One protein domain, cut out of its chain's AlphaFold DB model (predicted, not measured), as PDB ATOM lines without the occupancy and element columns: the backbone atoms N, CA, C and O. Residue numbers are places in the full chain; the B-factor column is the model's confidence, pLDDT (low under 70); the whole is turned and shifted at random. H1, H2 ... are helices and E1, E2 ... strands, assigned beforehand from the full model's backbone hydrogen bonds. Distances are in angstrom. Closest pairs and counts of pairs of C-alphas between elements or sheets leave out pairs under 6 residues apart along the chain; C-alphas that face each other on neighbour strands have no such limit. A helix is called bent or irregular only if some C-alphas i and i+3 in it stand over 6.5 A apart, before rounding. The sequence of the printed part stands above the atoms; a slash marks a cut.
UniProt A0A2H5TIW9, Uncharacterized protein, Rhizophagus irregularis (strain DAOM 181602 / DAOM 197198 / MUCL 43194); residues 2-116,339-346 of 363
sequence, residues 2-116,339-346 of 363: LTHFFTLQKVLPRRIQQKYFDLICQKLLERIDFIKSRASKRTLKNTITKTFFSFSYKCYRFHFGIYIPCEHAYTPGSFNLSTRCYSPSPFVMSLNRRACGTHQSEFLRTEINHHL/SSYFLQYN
ATOM      1  N   LEU A   2      11.995  31.017  46.448       70.44
ATOM      2  CA  LEU A   2      10.625  30.979  45.889       70.44
ATOM      3  C   LEU A   2       9.597  30.358  46.859       70.44
ATOM      4  O   LEU A   2       8.505  30.887  47.031       70.44
ATOM      5  N   THR A   3       9.982  29.287  47.561       68.88
ATOM      6  CA  THR A   3       9.172  28.662  48.621       68.88
ATOM      7  C   THR A   3       8.833  29.661  49.725       68.88
ATOM      8  O   THR A   3       7.682  29.753  50.128       68.88
ATOM      9  N   HIS A   4       9.813  30.478  50.131       71.69
ATOM     10  CA  HIS A   4       9.641  31.513  51.149       71.69
ATOM     11  C   HIS A   4       8.690  32.633  50.699       71.69
ATOM     12  O   HIS A   4       7.862  33.117  51.467       71.69
ATOM     13  N   PHE A   5       8.767  33.027  49.424       74.56
ATOM     14  CA  PHE A   5       7.818  33.974  48.849       74.56
ATOM     15  C   PHE A   5       6.388  33.440  48.941       74.56
ATOM     16  O   PHE A   5       5.521  34.123  49.480       74.56
ATOM     17  N   PHE A   6       6.159  32.210  48.474       73.69
ATOM     18  CA  PHE A   6       4.838  31.585  48.473       73.69
ATOM     19  C   PHE A   6       4.276  31.360  49.881       73.69
ATOM     20  O   PHE A   6       3.093  31.618  50.099       73.69
ATOM     21  N   THR A   7       5.110  30.996  50.859       71.00
ATOM     22  CA  THR A   7       4.670  30.846  52.257       71.00
ATOM     23  C   THR A   7       4.156  32.145  52.868       71.00
ATOM     24  O   THR A   7       3.301  32.104  53.747       71.00
ATOM     25  N   LEU A   8       4.635  33.295  52.390       74.69
ATOM     26  CA  LEU A   8       4.242  34.610  52.901       74.69
ATOM     27  C   LEU A   8       3.088  35.246  52.120       74.69
ATOM     28  O   LEU A   8       2.478  36.206  52.595       74.69
ATOM     29  N   GLN A   9       2.757  34.728  50.934       71.75
ATOM     30  CA  GLN A   9       1.673  35.274  50.123       71.75
ATOM     31  C   GLN A   9       0.302  34.874  50.682       71.75
ATOM     32  O   GLN A   9      -0.141  33.739  50.521       71.75
ATOM     33  N   LYS A  10      -0.430  35.848  51.237       75.44
ATOM     34  CA  LYS A  10      -1.834  35.676  51.668       75.44
ATOM     35  C   LYS A  10      -2.837  35.661  50.505       75.44
ATOM     36  O   LYS A  10      -3.962  35.205  50.655       75.44
ATOM     37  N   VAL A  11      -2.424  36.163  49.342       79.62
ATOM     38  CA  VAL A  11      -3.286  36.403  48.174       79.62
ATOM     39  C   VAL A  11      -3.452  35.170  47.279       79.62
ATOM     40  O   VAL A  11      -4.479  34.996  46.620       79.62
ATOM     41  N   LEU A  12      -2.438  34.307  47.234       79.00
ATOM     42  CA  LEU A  12      -2.431  33.105  46.404       79.00
ATOM     43  C   LEU A  12      -2.812  31.896  47.265       79.00
ATOM     44  O   LEU A  12      -2.029  31.532  48.140       79.00
ATOM     45  N   PRO A  13      -3.957  31.228  47.026       84.12
ATOM     46  CA  PRO A  13      -4.320  30.027  47.776       84.12
ATOM     47  C   PRO A  13      -3.264  28.927  47.624       84.12
ATOM     48  O   PRO A  13      -2.760  28.723  46.517       84.12
ATOM     49  N   ARG A  14      -2.981  28.152  48.684       82.38
ATOM     50  CA  ARG A  14      -1.949  27.087  48.670       82.38
ATOM     51  C   ARG A  14      -2.080  26.118  47.490       82.38
ATOM     52  O   ARG A  14      -1.079  25.788  46.866       82.38
ATOM     53  N   ARG A  15      -3.310  25.750  47.108       84.19
ATOM     54  CA  ARG A  15      -3.581  24.895  45.935       84.19
ATOM     55  C   ARG A  15      -3.047  25.489  44.626       84.19
ATOM     56  O   ARG A  15      -2.558  24.760  43.772       84.19
ATOM     57  N   ILE A  16      -3.149  26.807  44.456       83.19
ATOM     58  CA  ILE A  16      -2.642  27.521  43.275       83.19
ATOM     59  C   ILE A  16      -1.121  27.618  43.334       83.19
ATOM     60  O   ILE A  16      -0.470  27.404  42.316       83.19
ATOM     61  N   GLN A  17      -0.560  27.885  44.515       81.44
ATOM     62  CA  GLN A  17       0.889  27.900  44.705       81.44
ATOM     63  C   GLN A  17       1.497  26.552  44.305       81.44
ATOM     64  O   GLN A  17       2.346  26.521  43.426       81.44
ATOM     65  N   GLN A  18       0.985  25.443  44.851       84.25
ATOM     66  CA  GLN A  18       1.444  24.087  44.527       84.25
ATOM     67  C   GLN A  18       1.264  23.750  43.043       84.25
ATOM     68  O   GLN A  18       2.178  23.226  42.420       84.25
ATOM     69  N   LYS A  19       0.122  24.115  42.442       89.25
ATOM     70  CA  LYS A  19      -0.154  23.848  41.021       89.25
ATOM     71  C   LYS A  19       0.839  24.522  40.070       89.25
ATOM     72  O   LYS A  19       1.126  23.973  39.012       89.25
ATOM     73  N   TYR A  20       1.293  25.731  40.395       86.50
ATOM     74  CA  TYR A  20       2.126  26.536  39.496       86.50
ATOM     75  C   TYR A  20       3.578  26.673  39.954       86.50
ATOM     76  O   TYR A  20       4.356  27.304  39.243       86.50
ATOM     77  N   PHE A  21       3.957  26.091  41.094       85.69
ATOM     78  CA  PHE A  21       5.309  26.194  41.641       85.69
ATOM     79  C   PHE A  21       6.355  25.707  40.635       85.69
ATOM     80  O   PHE A  21       7.219  26.487  40.234       85.69
ATOM     81  N   ASP A  22       6.210  24.474  40.148       86.81
ATOM     82  CA  ASP A  22       7.160  23.866  39.210       86.81
ATOM     83  C   ASP A  22       7.213  24.626  37.884       86.81
ATOM     84  O   ASP A  22       8.292  24.889  37.353       86.81
ATOM     85  N   LEU A  23       6.058  25.090  37.393       89.06
ATOM     86  CA  LEU A  23       5.984  25.916  36.187       89.06
ATOM     87  C   LEU A  23       6.746  27.239  36.357       89.06
ATOM     88  O   LEU A  23       7.433  27.685  35.439       89.06
ATOM     89  N   ILE A  24       6.604  27.899  37.509       86.00
ATOM     90  CA  ILE A  24       7.271  29.174  37.794       86.00
ATOM     91  C   ILE A  24       8.779  28.952  37.948       86.00
ATOM     92  O   ILE A  24       9.553  29.731  37.389       86.00
ATOM     93  N   CYS A  25       9.199  27.872  38.614       87.00
ATOM     94  CA  CYS A  25      10.598  27.448  38.685       87.00
ATOM     95  C   CYS A  25      11.190  27.218  37.288       87.00
ATOM     96  O   CYS A  25      12.210  27.818  36.947       87.00
ATOM     97  N   GLN A  26      10.519  26.430  36.445       90.12
ATOM     98  CA  GLN A  26      10.964  26.158  35.079       90.12
ATOM     99  C   GLN A  26      11.070  27.447  34.253       90.12
ATOM    100  O   GLN A  26      12.076  27.679  33.586       90.12
ATOM    101  N   LYS A  27      10.085  28.349  34.355       89.75
ATOM    102  CA  LYS A  27      10.121  29.644  33.658       89.75
ATOM    103  C   LYS A  27      11.244  30.563  34.122       89.75
ATOM    104  O   LYS A  27      11.727  31.361  33.319       89.75
ATOM    105  N   LEU A  28      11.647  30.492  35.391       87.75
ATOM    106  CA  LEU A  28      12.808  31.226  35.896       87.75
ATOM    107  C   LEU A  28      14.111  30.662  35.321       87.75
ATOM    108  O   LEU A  28      14.956  31.447  34.898       87.75
ATOM    109  N   LEU A  29      14.248  29.337  35.229       89.56
ATOM    110  CA  LEU A  29      15.411  28.695  34.603       89.56
ATOM    111  C   LEU A  29      15.516  29.048  33.113       89.56
ATOM    112  O   LEU A  29      16.536  29.579  32.682       89.56
ATOM    113  N   GLU A  30      14.421  28.903  32.360       92.88
ATOM    114  CA  GLU A  30      14.348  29.341  30.958       92.88
ATOM    115  C   GLU A  30      14.737  30.819  30.810       92.88
ATOM    116  O   GLU A  30      15.414  31.219  29.861       92.88
ATOM    117  N   ARG A  31      14.320  31.663  31.764       92.25
ATOM    118  CA  ARG A  31      14.640  33.091  31.755       92.25
ATOM    119  C   ARG A  31      16.135  33.340  31.923       92.25
ATOM    120  O   ARG A  31      16.652  34.215  31.229       92.25
ATOM    121  N   ILE A  32      16.812  32.597  32.799       90.88
ATOM    122  CA  ILE A  32      18.270  32.671  32.968       90.88
ATOM    123  C   ILE A  32      18.955  32.355  31.639       90.88
ATOM    124  O   ILE A  32      19.800  33.134  31.193       90.88
ATOM    125  N   ASP A  33      18.542  31.283  30.966       93.50
ATOM    126  CA  ASP A  33      19.137  30.872  29.692       93.50
ATOM    127  C   ASP A  33      18.880  31.896  28.583       93.50
ATOM    128  O   ASP A  33      19.797  32.262  27.843       93.50
ATOM    129  N   PHE A  34      17.666  32.452  28.503       93.94
ATOM    130  CA  PHE A  34      17.349  33.516  27.547       93.94
ATOM    131  C   PHE A  34      18.176  34.780  27.786       93.94
ATOM    132  O   PHE A  34      18.636  35.397  26.822       93.94
ATOM    133  N   ILE A  35      18.376  35.173  29.049       91.75
ATOM    134  CA  ILE A  35      19.199  36.334  29.403       91.75
ATOM    135  C   ILE A  35      20.661  36.067  29.038       91.75
ATOM    136  O   ILE A  35      21.253  36.884  28.337       91.75
ATOM    137  N   LYS A  36      21.224  34.917  29.431       92.50
ATOM    138  CA  LYS A  36      22.612  34.536  29.115       92.50
ATOM    139  C   LYS A  36      22.855  34.473  27.608       92.50
ATOM    140  O   LYS A  36      23.809  35.066  27.103       92.50
ATOM    141  N   SER A  37      21.957  33.818  26.872       94.25
ATOM    142  CA  SER A  37      22.011  33.720  25.410       94.25
ATOM    143  C   SER A  37      21.920  35.095  24.742       94.25
ATOM    144  O   SER A  37      22.644  35.382  23.787       94.25
ATOM    145  N   ARG A  38      21.064  35.991  25.253       93.12
ATOM    146  CA  ARG A  38      20.960  37.359  24.734       93.12
ATOM    147  C   ARG A  38      22.215  38.174  25.028       93.12
ATOM    148  O   ARG A  38      22.737  38.785  24.102       93.12
ATOM    149  N   ALA A  39      22.671  38.190  26.278       90.50
ATOM    150  CA  ALA A  39      23.789  39.007  26.742       90.50
ATOM    151  C   ALA A  39      25.092  38.660  26.009       90.50
ATOM    152  O   ALA A  39      25.806  39.555  25.561       90.50
ATOM    153  N   SER A  40      25.351  37.363  25.817       90.62
ATOM    154  CA  SER A  40      26.541  36.842  25.125       90.62
ATOM    155  C   SER A  40      26.531  37.069  23.610       90.62
ATOM    156  O   SER A  40      27.560  36.930  22.945       90.62
ATOM    157  N   LYS A  41      25.386  37.446  23.027       90.44
ATOM    158  CA  LYS A  41      25.259  37.615  21.582       90.44
ATOM    159  C   LYS A  41      26.027  38.846  21.098       90.44
ATOM    160  O   LYS A  41      25.665  39.978  21.410       90.44
ATOM    161  N   ARG A  42      27.020  38.636  20.232       86.06
ATOM    162  CA  ARG A  42      27.817  39.698  19.591       86.06
ATOM    163  C   ARG A  42      27.128  40.259  18.345       86.06
ATOM    164  O   ARG A  42      27.596  40.097  17.227       86.06
ATOM    165  N   THR A  43      25.953  40.864  18.518       80.75
ATOM    166  CA  THR A  43      25.242  41.525  17.407       80.75
ATOM    167  C   THR A  43      24.841  42.942  17.775       80.75
ATOM    168  O   THR A  43      24.325  43.173  18.862       80.75
ATOM    169  N   LEU A  44      24.949  43.873  16.830       78.69
ATOM    170  CA  LEU A  44      24.509  45.263  17.002       78.69
ATOM    171  C   LEU A  44      22.983  45.440  16.854       78.69
ATOM    172  O   LEU A  44      22.471  46.551  16.768       78.69
ATOM    173  N   LYS A  45      22.204  44.355  16.836       80.31
ATOM    174  CA  LYS A  45      20.740  44.446  16.742       80.31
ATOM    175  C   LYS A  45      20.140  44.881  18.076       80.31
ATOM    176  O   LYS A  45      20.490  44.330  19.119       80.31
ATOM    177  N   ASN A  46      19.144  45.766  18.034       85.44
ATOM    178  CA  ASN A  46      18.436  46.234  19.231       85.44
ATOM    179  C   ASN A  46      17.331  45.285  19.706       85.44
ATOM    180  O   ASN A  46      16.243  45.707  20.086       85.44
ATOM    181  N   THR A  47      17.572  43.978  19.643       86.69
ATOM    182  CA  THR A  47      16.602  43.010  20.149       86.69
ATOM    183  C   THR A  47      16.687  42.954  21.669       86.69
ATOM    184  O   THR A  47      17.745  42.659  22.222       86.69
ATOM    185  N   ILE A  48      15.554  43.190  22.320       89.88
ATOM    186  CA  ILE A  48      15.427  43.262  23.773       89.88
ATOM    187  C   ILE A  48      14.888  41.932  24.306       89.88
ATOM    188  O   ILE A  48      13.977  41.341  23.726       89.88
ATOM    189  N   THR A  49      15.442  41.452  25.416       93.19
ATOM    190  CA  THR A  49      14.911  40.319  26.188       93.19
ATOM    191  C   THR A  49      14.570  40.806  27.590       93.19
ATOM    192  O   THR A  49      15.435  41.332  28.279       93.19
ATOM    193  N   LYS A  50      13.310  40.662  28.013       93.19
ATOM    194  CA  LYS A  50      12.893  41.042  29.372       93.19
ATOM    195  C   LYS A  50      13.558  40.136  30.403       93.19
ATOM    196  O   LYS A  50      13.632  38.925  30.172       93.19
ATOM    197  N   THR A  51      13.967  40.708  31.532       91.50
ATOM    198  CA  THR A  51      14.567  39.974  32.664       91.50
ATOM    199  C   THR A  51      13.531  39.300  33.561       91.50
ATOM    200  O   THR A  51      13.871  38.446  34.375       91.50
ATOM    201  N   PHE A  52      12.252  39.625  33.363       91.75
ATOM    202  CA  PHE A  52      11.126  39.097  34.122       91.75
ATOM    203  C   PHE A  52      10.018  38.544  33.219       91.75
ATOM    204  O   PHE A  52       9.941  38.835  32.020       91.75
ATOM    205  N   PHE A  53       9.117  37.775  33.821       90.62
ATOM    206  CA  PHE A  53       7.821  37.415  33.266       90.62
ATOM    207  C   PHE A  53       6.714  37.732  34.270       90.62
ATOM    208  O   PHE A  53       6.949  37.876  35.469       90.62
ATOM    209  N   SER A  54       5.497  37.857  33.755       90.38
ATOM    210  CA  SER A  54       4.318  38.132  34.566       90.38
ATOM    211  C   SER A  54       3.501  36.869  34.786       90.38
ATOM    212  O   SER A  54       3.265  36.103  33.853       90.38
ATOM    213  N   PHE A  55       3.039  36.692  36.016       87.25
ATOM    214  CA  PHE A  55       2.082  35.677  36.421       87.25
ATOM    215  C   PHE A  55       0.865  36.385  37.003       87.25
ATOM    216  O   PHE A  55       0.985  37.146  37.960       87.25
ATOM    217  N   SER A  56      -0.299  36.162  36.405       87.38
ATOM    218  CA  SER A  56      -1.538  36.799  36.842       87.38
ATOM    219  C   SER A  56      -2.461  35.769  37.472       87.38
ATOM    220  O   SER A  56      -2.663  34.690  36.912       87.38
ATOM    221  N   TYR A  57      -3.063  36.122  38.603       84.19
ATOM    222  CA  TYR A  57      -4.102  35.334  39.253       84.19
ATOM    223  C   TYR A  57      -5.215  36.258  39.748       84.19
ATOM    224  O   TYR A  57      -4.991  37.105  40.612       84.19
ATOM    225  N   LYS A  58      -6.428  36.088  39.205       86.38
ATOM    226  CA  LYS A  58      -7.555  37.018  39.406       86.38
ATOM    227  C   LYS A  58      -7.128  38.462  39.079       86.38
ATOM    228  O   LYS A  58      -6.618  38.702  37.987       86.38
ATOM    229  N   CYS A  59      -7.320  39.404  40.000       83.69
ATOM    230  CA  CYS A  59      -6.908  40.800  39.857       83.69
ATOM    231  C   CYS A  59      -5.415  41.044  40.149       83.69
ATOM    232  O   CYS A  59      -4.923  42.137  39.884       83.69
ATOM    233  N   TYR A  60      -4.675  40.052  40.651       81.75
ATOM    234  CA  TYR A  60      -3.289  40.229  41.080       81.75
ATOM    235  C   TYR A  60      -2.299  39.884  39.969       81.75
ATOM    236  O   TYR A  60      -2.443  38.870  39.278       81.75
ATOM    237  N   ARG A  61      -1.263  40.717  39.824       83.69
ATOM    238  CA  ARG A  61      -0.165  40.525  38.869       83.69
ATOM    239  C   ARG A  61       1.155  40.459  39.624       83.69
ATOM    240  O   ARG A  61       1.516  41.386  40.341       83.69
ATOM    241  N   PHE A  62       1.871  39.364  39.431       85.50
ATOM    242  CA  PHE A  62       3.175  39.104  40.023       85.50
ATOM    243  C   PHE A  62       4.242  39.165  38.936       85.50
ATOM    244  O   PHE A  62       4.043  38.639  37.836       85.50
ATOM    245  N   HIS A  63       5.379  39.788  39.240       86.62
ATOM    246  CA  HIS A  63       6.530  39.848  38.344       86.62
ATOM    247  C   HIS A  63       7.667  39.004  38.917       86.62
ATOM    248  O   HIS A  63       8.247  39.348  39.947       86.62
ATOM    249  N   PHE A  64       7.980  37.908  38.231       86.94
ATOM    250  CA  PHE A  64       9.084  37.016  38.571       86.94
ATOM    251  C   PHE A  64      10.232  37.271  37.606       86.94
ATOM    252  O   PHE A  64      10.065  37.123  36.392       86.94
ATOM    253  N   GLY A  65      11.391  37.669  38.122       87.81
ATOM    254  CA  GLY A  65      12.533  37.991  37.280       87.81
ATOM    255  C   GLY A  65      13.876  37.666  37.899       87.81
ATOM    256  O   GLY A  65      14.015  37.471  39.106       87.81
ATOM    257  N   ILE A  66      14.870  37.621  37.023       89.81
ATOM    258  CA  ILE A  66      16.272  37.505  37.402       89.81
ATOM    259  C   ILE A  66      16.790  38.914  37.648       89.81
ATOM    260  O   ILE A  66      16.608  39.800  36.807       89.81
ATOM    261  N   TYR A  67      17.395  39.125  38.812       89.38
ATOM    262  CA  TYR A  67      18.033  40.390  39.127       89.38
ATOM    263  C   TYR A  67      19.243  40.569  38.214       89.38
ATOM    264  O   TYR A  67      20.148  39.736  38.202       89.38
ATOM    265  N   ILE A  68      19.246  41.654  37.447       88.62
ATOM    266  CA  ILE A  68      20.387  42.065  36.636       88.62
ATOM    267  C   ILE A  68      20.666  43.532  36.976       88.62
ATOM    268  O   ILE A  68      19.784  44.362  36.741       88.62
ATOM    269  N   PRO A  69      21.846  43.881  37.513       90.12
ATOM    270  CA  PRO A  69      22.162  45.261  37.861       90.12
ATOM    271  C   PRO A  69      22.333  46.121  36.603       90.12
ATOM    272  O   PRO A  69      22.798  45.646  35.563       90.12
ATOM    273  N   CYS A  70      21.949  47.395  36.693       87.88
ATOM    274  CA  CYS A  70      22.071  48.369  35.607       87.88
ATOM    275  C   CYS A  70      23.525  48.657  35.211       87.88
ATOM    276  O   CYS A  70      23.799  48.872  34.034       87.88
ATOM    277  N   GLU A  71      24.432  48.726  36.187       85.50
ATOM    278  CA  GLU A  71      25.866  49.019  36.027       85.50
ATOM    279  C   GLU A  71      26.223  50.337  35.321       85.50
ATOM    280  O   GLU A  71      27.393  50.584  35.042       85.50
ATOM    281  N   HIS A  72      25.254  51.223  35.083       82.94
ATOM    282  CA  HIS A  72      25.535  52.555  34.553       82.94
ATOM    283  C   HIS A  72      26.252  53.391  35.613       82.94
ATOM    284  O   HIS A  72      25.882  53.351  36.791       82.94
ATOM    285  N   ALA A  73      27.286  54.120  35.199       80.38
ATOM    286  CA  ALA A  73      27.929  55.102  36.054       80.38
ATOM    287  C   ALA A  73      26.973  56.282  36.251       80.38
ATOM    288  O   ALA A  73      26.374  56.755  35.288       80.38
ATOM    289  N   TYR A  74      26.842  56.751  37.487       70.06
ATOM    290  CA  TYR A  74      26.214  58.035  37.765       70.06
ATOM    291  C   TYR A  74      27.178  58.877  38.594       70.06
ATOM    292  O   TYR A  74      27.897  58.359  39.450       70.06
ATOM    293  N   THR A  75      27.207  60.177  38.323       57.56
ATOM    294  CA  THR A  75      27.945  61.157  39.117       57.56
ATOM    295  C   THR A  75      26.978  61.779  40.126       57.56
ATOM    296  O   THR A  75      26.199  62.664  39.767       57.56
ATOM    297  N   PRO A  76      26.950  61.322  41.393       53.06
ATOM    298  CA  PRO A  76      26.283  62.094  42.429       53.06
ATOM    299  C   PRO A  76      27.034  63.421  42.562       53.06
ATOM    300  O   PRO A  76      28.261  63.443  42.634       53.06
ATOM    301  N   GLY A  77      26.299  64.530  42.514       47.78
ATOM    302  CA  GLY A  77      26.888  65.865  42.508       47.78
ATOM    303  C   GLY A  77      27.970  66.052  43.580       47.78
ATOM    304  O   GLY A  77      27.795  65.673  44.735       47.78
ATOM    305  N   SER A  78      29.051  66.719  43.173       44.91
ATOM    306  CA  SER A  78      30.108  67.323  44.007       44.91
ATOM    307  C   SER A  78      31.241  66.437  44.544       44.91
ATOM    308  O   SER A  78      32.175  66.992  45.115       44.91
ATOM    309  N   PHE A  79      31.261  65.120  44.315       46.16
ATOM    310  CA  PHE A  79      32.428  64.292  44.670       46.16
ATOM    311  C   PHE A  79      32.762  63.305  43.546       46.16
ATOM    312  O   PHE A  79      31.886  62.605  43.049       46.16
ATOM    313  N   ASN A  80      34.036  63.244  43.138       49.59
ATOM    314  CA  ASN A  80      34.569  62.444  42.017       49.59
ATOM    315  C   ASN A  80      34.530  60.913  42.241       49.59
ATOM    316  O   ASN A  80      35.397  60.188  41.757       49.59
ATOM    317  N   LEU A  81      33.540  60.396  42.971       52.03
ATOM    318  CA  LEU A  81      33.337  58.965  43.141       52.03
ATOM    319  C   LEU A  81      32.273  58.488  42.146       52.03
ATOM    320  O   LEU A  81      31.072  58.664  42.349       52.03
ATOM    321  N   SER A  82      32.728  57.897  41.038       59.97
ATOM    322  CA  SER A  82      31.850  57.239  40.069       59.97
ATOM    323  C   SER A  82      31.257  55.976  40.694       59.97
ATOM    324  O   SER A  82      31.857  54.900  40.640       59.97
ATOM    325  N   THR A  83      30.063  56.088  41.263       71.94
ATOM    326  CA  THR A  83      29.328  54.940  41.799       71.94
ATOM    327  C   THR A  83      28.546  54.252  40.676       71.94
ATOM    328  O   THR A  83      27.978  54.899  39.793       71.94
ATOM    329  N   ARG A  84      28.526  52.912  40.672       82.75
ATOM    330  CA  ARG A  84      27.737  52.126  39.710       82.75
ATOM    331  C   ARG A  84      26.294  51.992  40.181       82.75
ATOM    332  O   ARG A  84      26.019  51.791  41.359       82.75
ATOM    333  N   CYS A  85      25.359  52.047  39.241       85.56
ATOM    334  CA  CYS A  85      23.950  51.835  39.519       85.56
ATOM    335  C   CYS A  85      23.631  50.346  39.742       85.56
ATOM    336  O   CYS A  85      23.798  49.522  38.840       85.56
ATOM    337  N   TYR A  86      23.081  50.021  40.914       85.56
ATOM    338  CA  TYR A  86      22.597  48.679  41.268       85.56
ATOM    339  C   TYR A  86      21.074  48.533  41.134       85.56
ATOM    340  O   TYR A  86      20.496  47.520  41.528       85.56
ATOM    341  N   SER A  87      20.391  49.514  40.546       85.81
ATOM    342  CA  SER A  87      18.971  49.362  40.236       85.81
ATOM    343  C   SER A  87      18.772  48.220  39.237       85.81
ATOM    344  O   SER A  87      19.575  48.061  38.309       85.81
ATOM    345  N   PRO A  88      17.705  47.421  39.382       88.06
ATOM    346  CA  PRO A  88      17.470  46.299  38.496       88.06
ATOM    347  C   PRO A  88      17.115  46.768  37.087       88.06
ATOM    348  O   PRO A  88      16.274  47.649  36.885       88.06
ATOM    349  N   SER A  89      17.727  46.134  36.095       90.31
ATOM    350  CA  SER A  89      17.385  46.338  34.700       90.31
ATOM    351  C   SER A  89      16.210  45.438  34.294       90.31
ATOM    352  O   SER A  89      16.275  44.216  34.469       90.31
ATOM    353  N   PRO A  90      15.128  45.995  33.715       92.06
ATOM    354  CA  PRO A  90      13.980  45.215  33.264       92.06
ATOM    355  C   PRO A  90      14.256  44.459  31.953       92.06
ATOM    356  O   PRO A  90      13.417  43.668  31.502       92.06
ATOM    357  N   PHE A  91      15.410  44.688  31.315       92.25
ATOM    358  CA  PHE A  91      15.768  44.061  30.053       92.25
ATOM    359  C   PHE A  91      17.274  43.899  29.837       92.25
ATOM    360  O   PHE A  91      18.087  44.627  30.384       92.25
ATOM    361  N   VAL A  92      17.638  42.978  28.949       91.88
ATOM    362  CA  VAL A  92      19.005  42.811  28.449       91.88
ATOM    363  C   VAL A  92      18.989  42.751  26.924       91.88
ATOM    364  O   VAL A  92      18.073  42.197  26.303       91.88
ATOM    365  N   MET A  93      20.008  43.342  26.316       90.94
ATOM    366  CA  MET A  93      20.280  43.343  24.884       90.94
ATOM    367  C   MET A  93      21.599  42.614  24.594       90.94
ATOM    368  O   MET A  93      22.342  42.224  25.494       90.94
ATOM    369  N   SER A  94      21.871  42.403  23.307       89.06
ATOM    370  CA  SER A  94      23.162  41.906  22.815       89.06
ATOM    371  C   SER A  94      24.329  42.755  23.339       89.06
ATOM    372  O   SER A  94      24.162  43.967  23.501       89.06
ATOM    373  N   LEU A  95      25.502  42.140  23.534       87.25
ATOM    374  CA  LEU A  95      26.693  42.752  24.157       87.25
ATOM    375  C   LEU A  95      26.476  43.164  25.622       87.25
ATOM    376  O   LEU A  95      27.051  44.136  26.091       87.25
ATOM    377  N   ASN A  96      25.610  42.438  26.332       88.56
ATOM    378  CA  ASN A  96      25.268  42.698  27.733       88.56
ATOM    379  C   ASN A  96      24.764  44.134  28.012       88.56
ATOM    380  O   ASN A  96      24.814  44.619  29.141       88.56
ATOM    381  N   ARG A  97      24.252  44.830  26.991       90.00
ATOM    382  CA  ARG A  97      23.718  46.190  27.131       90.00
ATOM    383  C   ARG A  97      22.381  46.156  27.866       90.00
ATOM    384  O   ARG A  97      21.498  45.371  27.514       90.00
ATOM    385  N   ARG A  98      22.230  46.986  28.896       91.12
ATOM    386  CA  ARG A  98      21.093  46.962  29.828       91.12
ATOM    387  C   ARG A  98      21.020  48.265  30.603       91.12
ATOM    388  O   ARG A  98      22.063  48.803  30.925       91.12
ATOM    389  N   ALA A  99      19.827  48.737  30.945       89.56
ATOM    390  CA  ALA A  99      19.648  49.939  31.763       89.56
ATOM    391  C   ALA A  99      18.457  49.771  32.712       89.56
ATOM    392  O   ALA A  99      17.530  49.025  32.399       89.56
ATOM    393  N   CYS A 100      18.462  50.419  33.875       89.44
ATOM    394  CA  CYS A 100      17.277  50.529  34.730       89.44
ATOM    395  C   CYS A 100      16.337  51.627  34.217       89.44
ATOM    396  O   CYS A 100      16.701  52.390  33.327       89.44
ATOM    397  N   GLY A 101      15.139  51.736  34.799       83.25
ATOM    398  CA  GLY A 101      14.143  52.731  34.377       83.25
ATOM    399  C   GLY A 101      14.660  54.178  34.398       83.25
ATOM    400  O   GLY A 101      14.340  54.949  33.501       83.25
ATOM    401  N   THR A 102      15.528  54.527  35.353       85.31
ATOM    402  CA  THR A 102      16.120  55.874  35.460       85.31
ATOM    403  C   THR A 102      17.160  56.164  34.375       85.31
ATOM    404  O   THR A 102      17.162  57.252  33.815       85.31
ATOM    405  N   HIS A 103      18.006  55.187  34.030       87.69
ATOM    406  CA  HIS A 103      19.037  55.330  32.992       87.69
ATOM    407  C   HIS A 103      18.531  54.971  31.591       87.69
ATOM    408  O   HIS A 103      19.260  55.099  30.610       87.69
ATOM    409  N   GLN A 104      17.282  54.517  31.465       84.94
ATOM    410  CA  GLN A 104      16.734  54.070  30.192       84.94
ATOM    411  C   GLN A 104      16.734  55.196  29.155       84.94
ATOM    412  O   GLN A 104      17.122  54.962  28.020       84.94
ATOM    413  N   SER A 105      16.329  56.415  29.512       80.81
ATOM    414  CA  SER A 105      16.258  57.535  28.561       80.81
ATOM    415  C   SER A 105      17.619  57.874  27.945       80.81
ATOM    416  O   SER A 105      17.710  58.055  26.730       80.81
ATOM    417  N   GLU A 106      18.666  57.916  28.765       83.88
ATOM    418  CA  GLU A 106      20.045  58.153  28.343       83.88
ATOM    419  C   GLU A 106      20.580  56.983  27.518       83.88
ATOM    420  O   GLU A 106      21.030  57.183  26.391       83.88
ATOM    421  N   PHE A 107      20.395  55.753  28.000       84.38
ATOM    422  CA  PHE A 107      20.747  54.533  27.277       84.38
ATOM    423  C   PHE A 107      20.116  54.472  25.876       84.38
ATOM    424  O   PHE A 107      20.766  54.102  24.902       84.38
ATOM    425  N   LEU A 108      18.843  54.858  25.733       82.00
ATOM    426  CA  LEU A 108      18.166  54.879  24.432       82.00
ATOM    427  C   LEU A 108      18.768  55.912  23.461       82.00
ATOM    428  O   LEU A 108      18.538  55.789  22.260       82.00
ATOM    429  N   ARG A 109      19.492  56.926  23.950       77.31
ATOM    430  CA  ARG A 109      20.165  57.937  23.118       77.31
ATOM    431  C   ARG A 109      21.580  57.524  22.732       77.31
ATOM    432  O   ARG A 109      21.995  57.813  21.616       77.31
ATOM    433  N   THR A 110      22.309  56.895  23.649       76.12
ATOM    434  CA  THR A 110      23.743  56.608  23.495       76.12
ATOM    435  C   THR A 110      24.010  55.203  22.972       76.12
ATOM    436  O   THR A 110      24.859  55.013  22.108       76.12
ATOM    437  N   GLU A 111      23.251  54.218  23.451       72.31
ATOM    438  CA  GLU A 111      23.543  52.798  23.253       72.31
ATOM    439  C   GLU A 111      22.614  52.134  22.227       72.31
ATOM    440  O   GLU A 111      22.888  51.030  21.746       72.31
ATOM    441  N   ILE A 112      21.483  52.747  21.860       76.69
ATOM    442  CA  ILE A 112      20.656  52.207  20.775       76.69
ATOM    443  C   ILE A 112      21.366  52.396  19.444       76.69
ATOM    444  O   ILE A 112      21.611  53.508  18.984       76.69
ATOM    445  N   ASN A 113      21.562  51.279  18.745       65.44
ATOM    446  CA  ASN A 113      21.986  51.305  17.356       65.44
ATOM    447  C   ASN A 113      20.806  51.779  16.517       65.44
ATOM    448  O   ASN A 113      20.026  50.965  16.017       65.44
ATOM    449  N   HIS A 114      20.599  53.088  16.396       58.34
ATOM    450  CA  HIS A 114      19.681  53.602  15.391       58.34
ATOM    451  C   HIS A 114      20.054  52.917  14.078       58.34
ATOM    452  O   HIS A 114      21.236  52.774  13.787       58.34
ATOM    453  N   HIS A 115      19.072  52.409  13.332       45.97
ATOM    454  CA  HIS A 115      19.262  51.698  12.063       45.97
ATOM    455  C   HIS A 115      19.875  52.586  10.954       45.97
ATOM    456  O   HIS A 115      19.463  52.522   9.797       45.97
ATOM    457  N   LEU A 116      20.850  53.431  11.279       47.62
ATOM    458  CA  LEU A 116      21.929  53.764  10.383       47.62
ATOM    459  C   LEU A 116      22.455  52.416   9.899       47.62
ATOM    460  O   LEU A 116      22.838  51.546  10.685       47.62
ATOM    461  N   SER A 339      -1.203  46.803  45.127       30.75
ATOM    462  CA  SER A 339      -0.056  45.985  45.490       30.75
ATOM    463  C   SER A 339       0.477  45.205  44.281       30.75
ATOM    464  O   SER A 339       0.014  44.103  43.972       30.75
ATOM    465  N   SER A 340       1.455  45.791  43.592       31.16
ATOM    466  CA  SER A 340       2.344  45.103  42.658       31.16
ATOM    467  C   SER A 340       3.506  44.495  43.446       31.16
ATOM    468  O   SER A 340       4.252  45.187  44.132       31.16
ATOM    469  N   TYR A 341       3.632  43.168  43.392       38.47
ATOM    470  CA  TYR A 341       4.679  42.441  44.110       38.47
ATOM    471  C   TYR A 341       5.809  42.085  43.142       38.47
ATOM    472  O   TYR A 341       5.591  41.389  42.141       38.47
ATOM    473  N   PHE A 342       7.019  42.547  43.457       41.94
ATOM    474  CA  PHE A 342       8.230  42.278  42.688       41.94
ATOM    475  C   PHE A 342       9.095  41.259  43.428       41.94
ATOM    476  O   PHE A 342       9.443  41.461  44.589       41.94
ATOM    477  N   LEU A 343       9.459  40.168  42.752       42.28
ATOM    478  CA  LEU A 343      10.462  39.227  43.243       42.28
ATOM    479  C   LEU A 343      11.632  39.186  42.258       42.28
ATOM    480  O   LEU A 343      11.464  38.795  41.099       42.28
ATOM    481  N   GLN A 344      12.812  39.583  42.729       46.88
ATOM    482  CA  GLN A 344      14.048  39.558  41.956       46.88
ATOM    483  C   GLN A 344      15.071  38.649  42.631       46.88
ATOM    484  O   GLN A 344      15.374  38.805  43.810       46.88
ATOM    485  N   TYR A 345      15.567  37.673  41.874       43.06
ATOM    486  CA  TYR A 345      16.534  36.682  42.344       43.06
ATOM    487  C   TYR A 345      17.969  37.128  42.044       43.06
ATOM    488  O   TYR A 345      18.306  37.275  40.867       43.06
ATOM    489  N   ASN A 346      18.799  37.311  43.079       45.44
ATOM    490  CA  ASN A 346      20.238  37.561  42.950       45.44
ATOM    491  C   ASN A 346      21.021  36.233  43.095       45.44
ATOM    492  O   ASN A 346      21.002  35.652  44.183       45.44
TER     493      ASN A 346
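What this domain is: This is residues 2 to 116 and 339 to 346 of the 363 residues of an uncharacterized protein of Rhizophagus irregularis (strain DAOM 181602 / DAOM 197198 / MUCL 43194) (UniProt A0A2H5TIW9). A small three-stranded sheet has long helix H2 slantwise over one face, making two layers; beyond one end of the sheet, looping residues 67 to 103 lead to short helix H3. The 123 printed residues, under half in named elements, hold H1, H2, E1, E2, H3, E3; the mixed sheet runs E1, E2, E3. This mixed helix-and-strand domain is loose, radius of gyration of the C-alphas 17.2 A, spans 50 by 36 by 23 A.

How they stand to each other: E1, residues 52 to 57, and E2, residues 60 to 66, form an antiparallel hairpin; N 55 and O 62, 2.8 A apart, are within hydrogen-bond range. E3, residues 341 to 345, is parallel to E2; N 65 and O 343, 3.2 A apart, are within range. H2, residues 14 to 39, is on the sheet, height 7.8 A; its closest C-alphas to E2 are Ile 32 and Ile 66, 6.9 A. H2 is irregular: C-alphas 19 and 22 are 7.5 A apart. H1, residues 2 to 8, is close but not clearly touching H2, closest C-alphas Phe 6 and Gln 17, 6.6 A. H3, residues 104 to 110, is not on the sheet. Every O i to N i+4 pair is within range in H1 and H3, 20 of 22 in H2.

Where its parts are: H2 measures 35.9 A, E2 20.1 A. H1 begins at C-alpha 2 (10.625, 30.979, 45.889); E3 ends at C-alpha 345 (16.534, 36.682, 42.344).

The domain as a whole: Residues 117 to 338 are not printed; C-alphas 116 and 339 are 42.1 A apart. The links H2 to E1 and E2 to H3 are long. pLDDT is under 70 for 21 residues, among them 75 to 82 and 339 to 346.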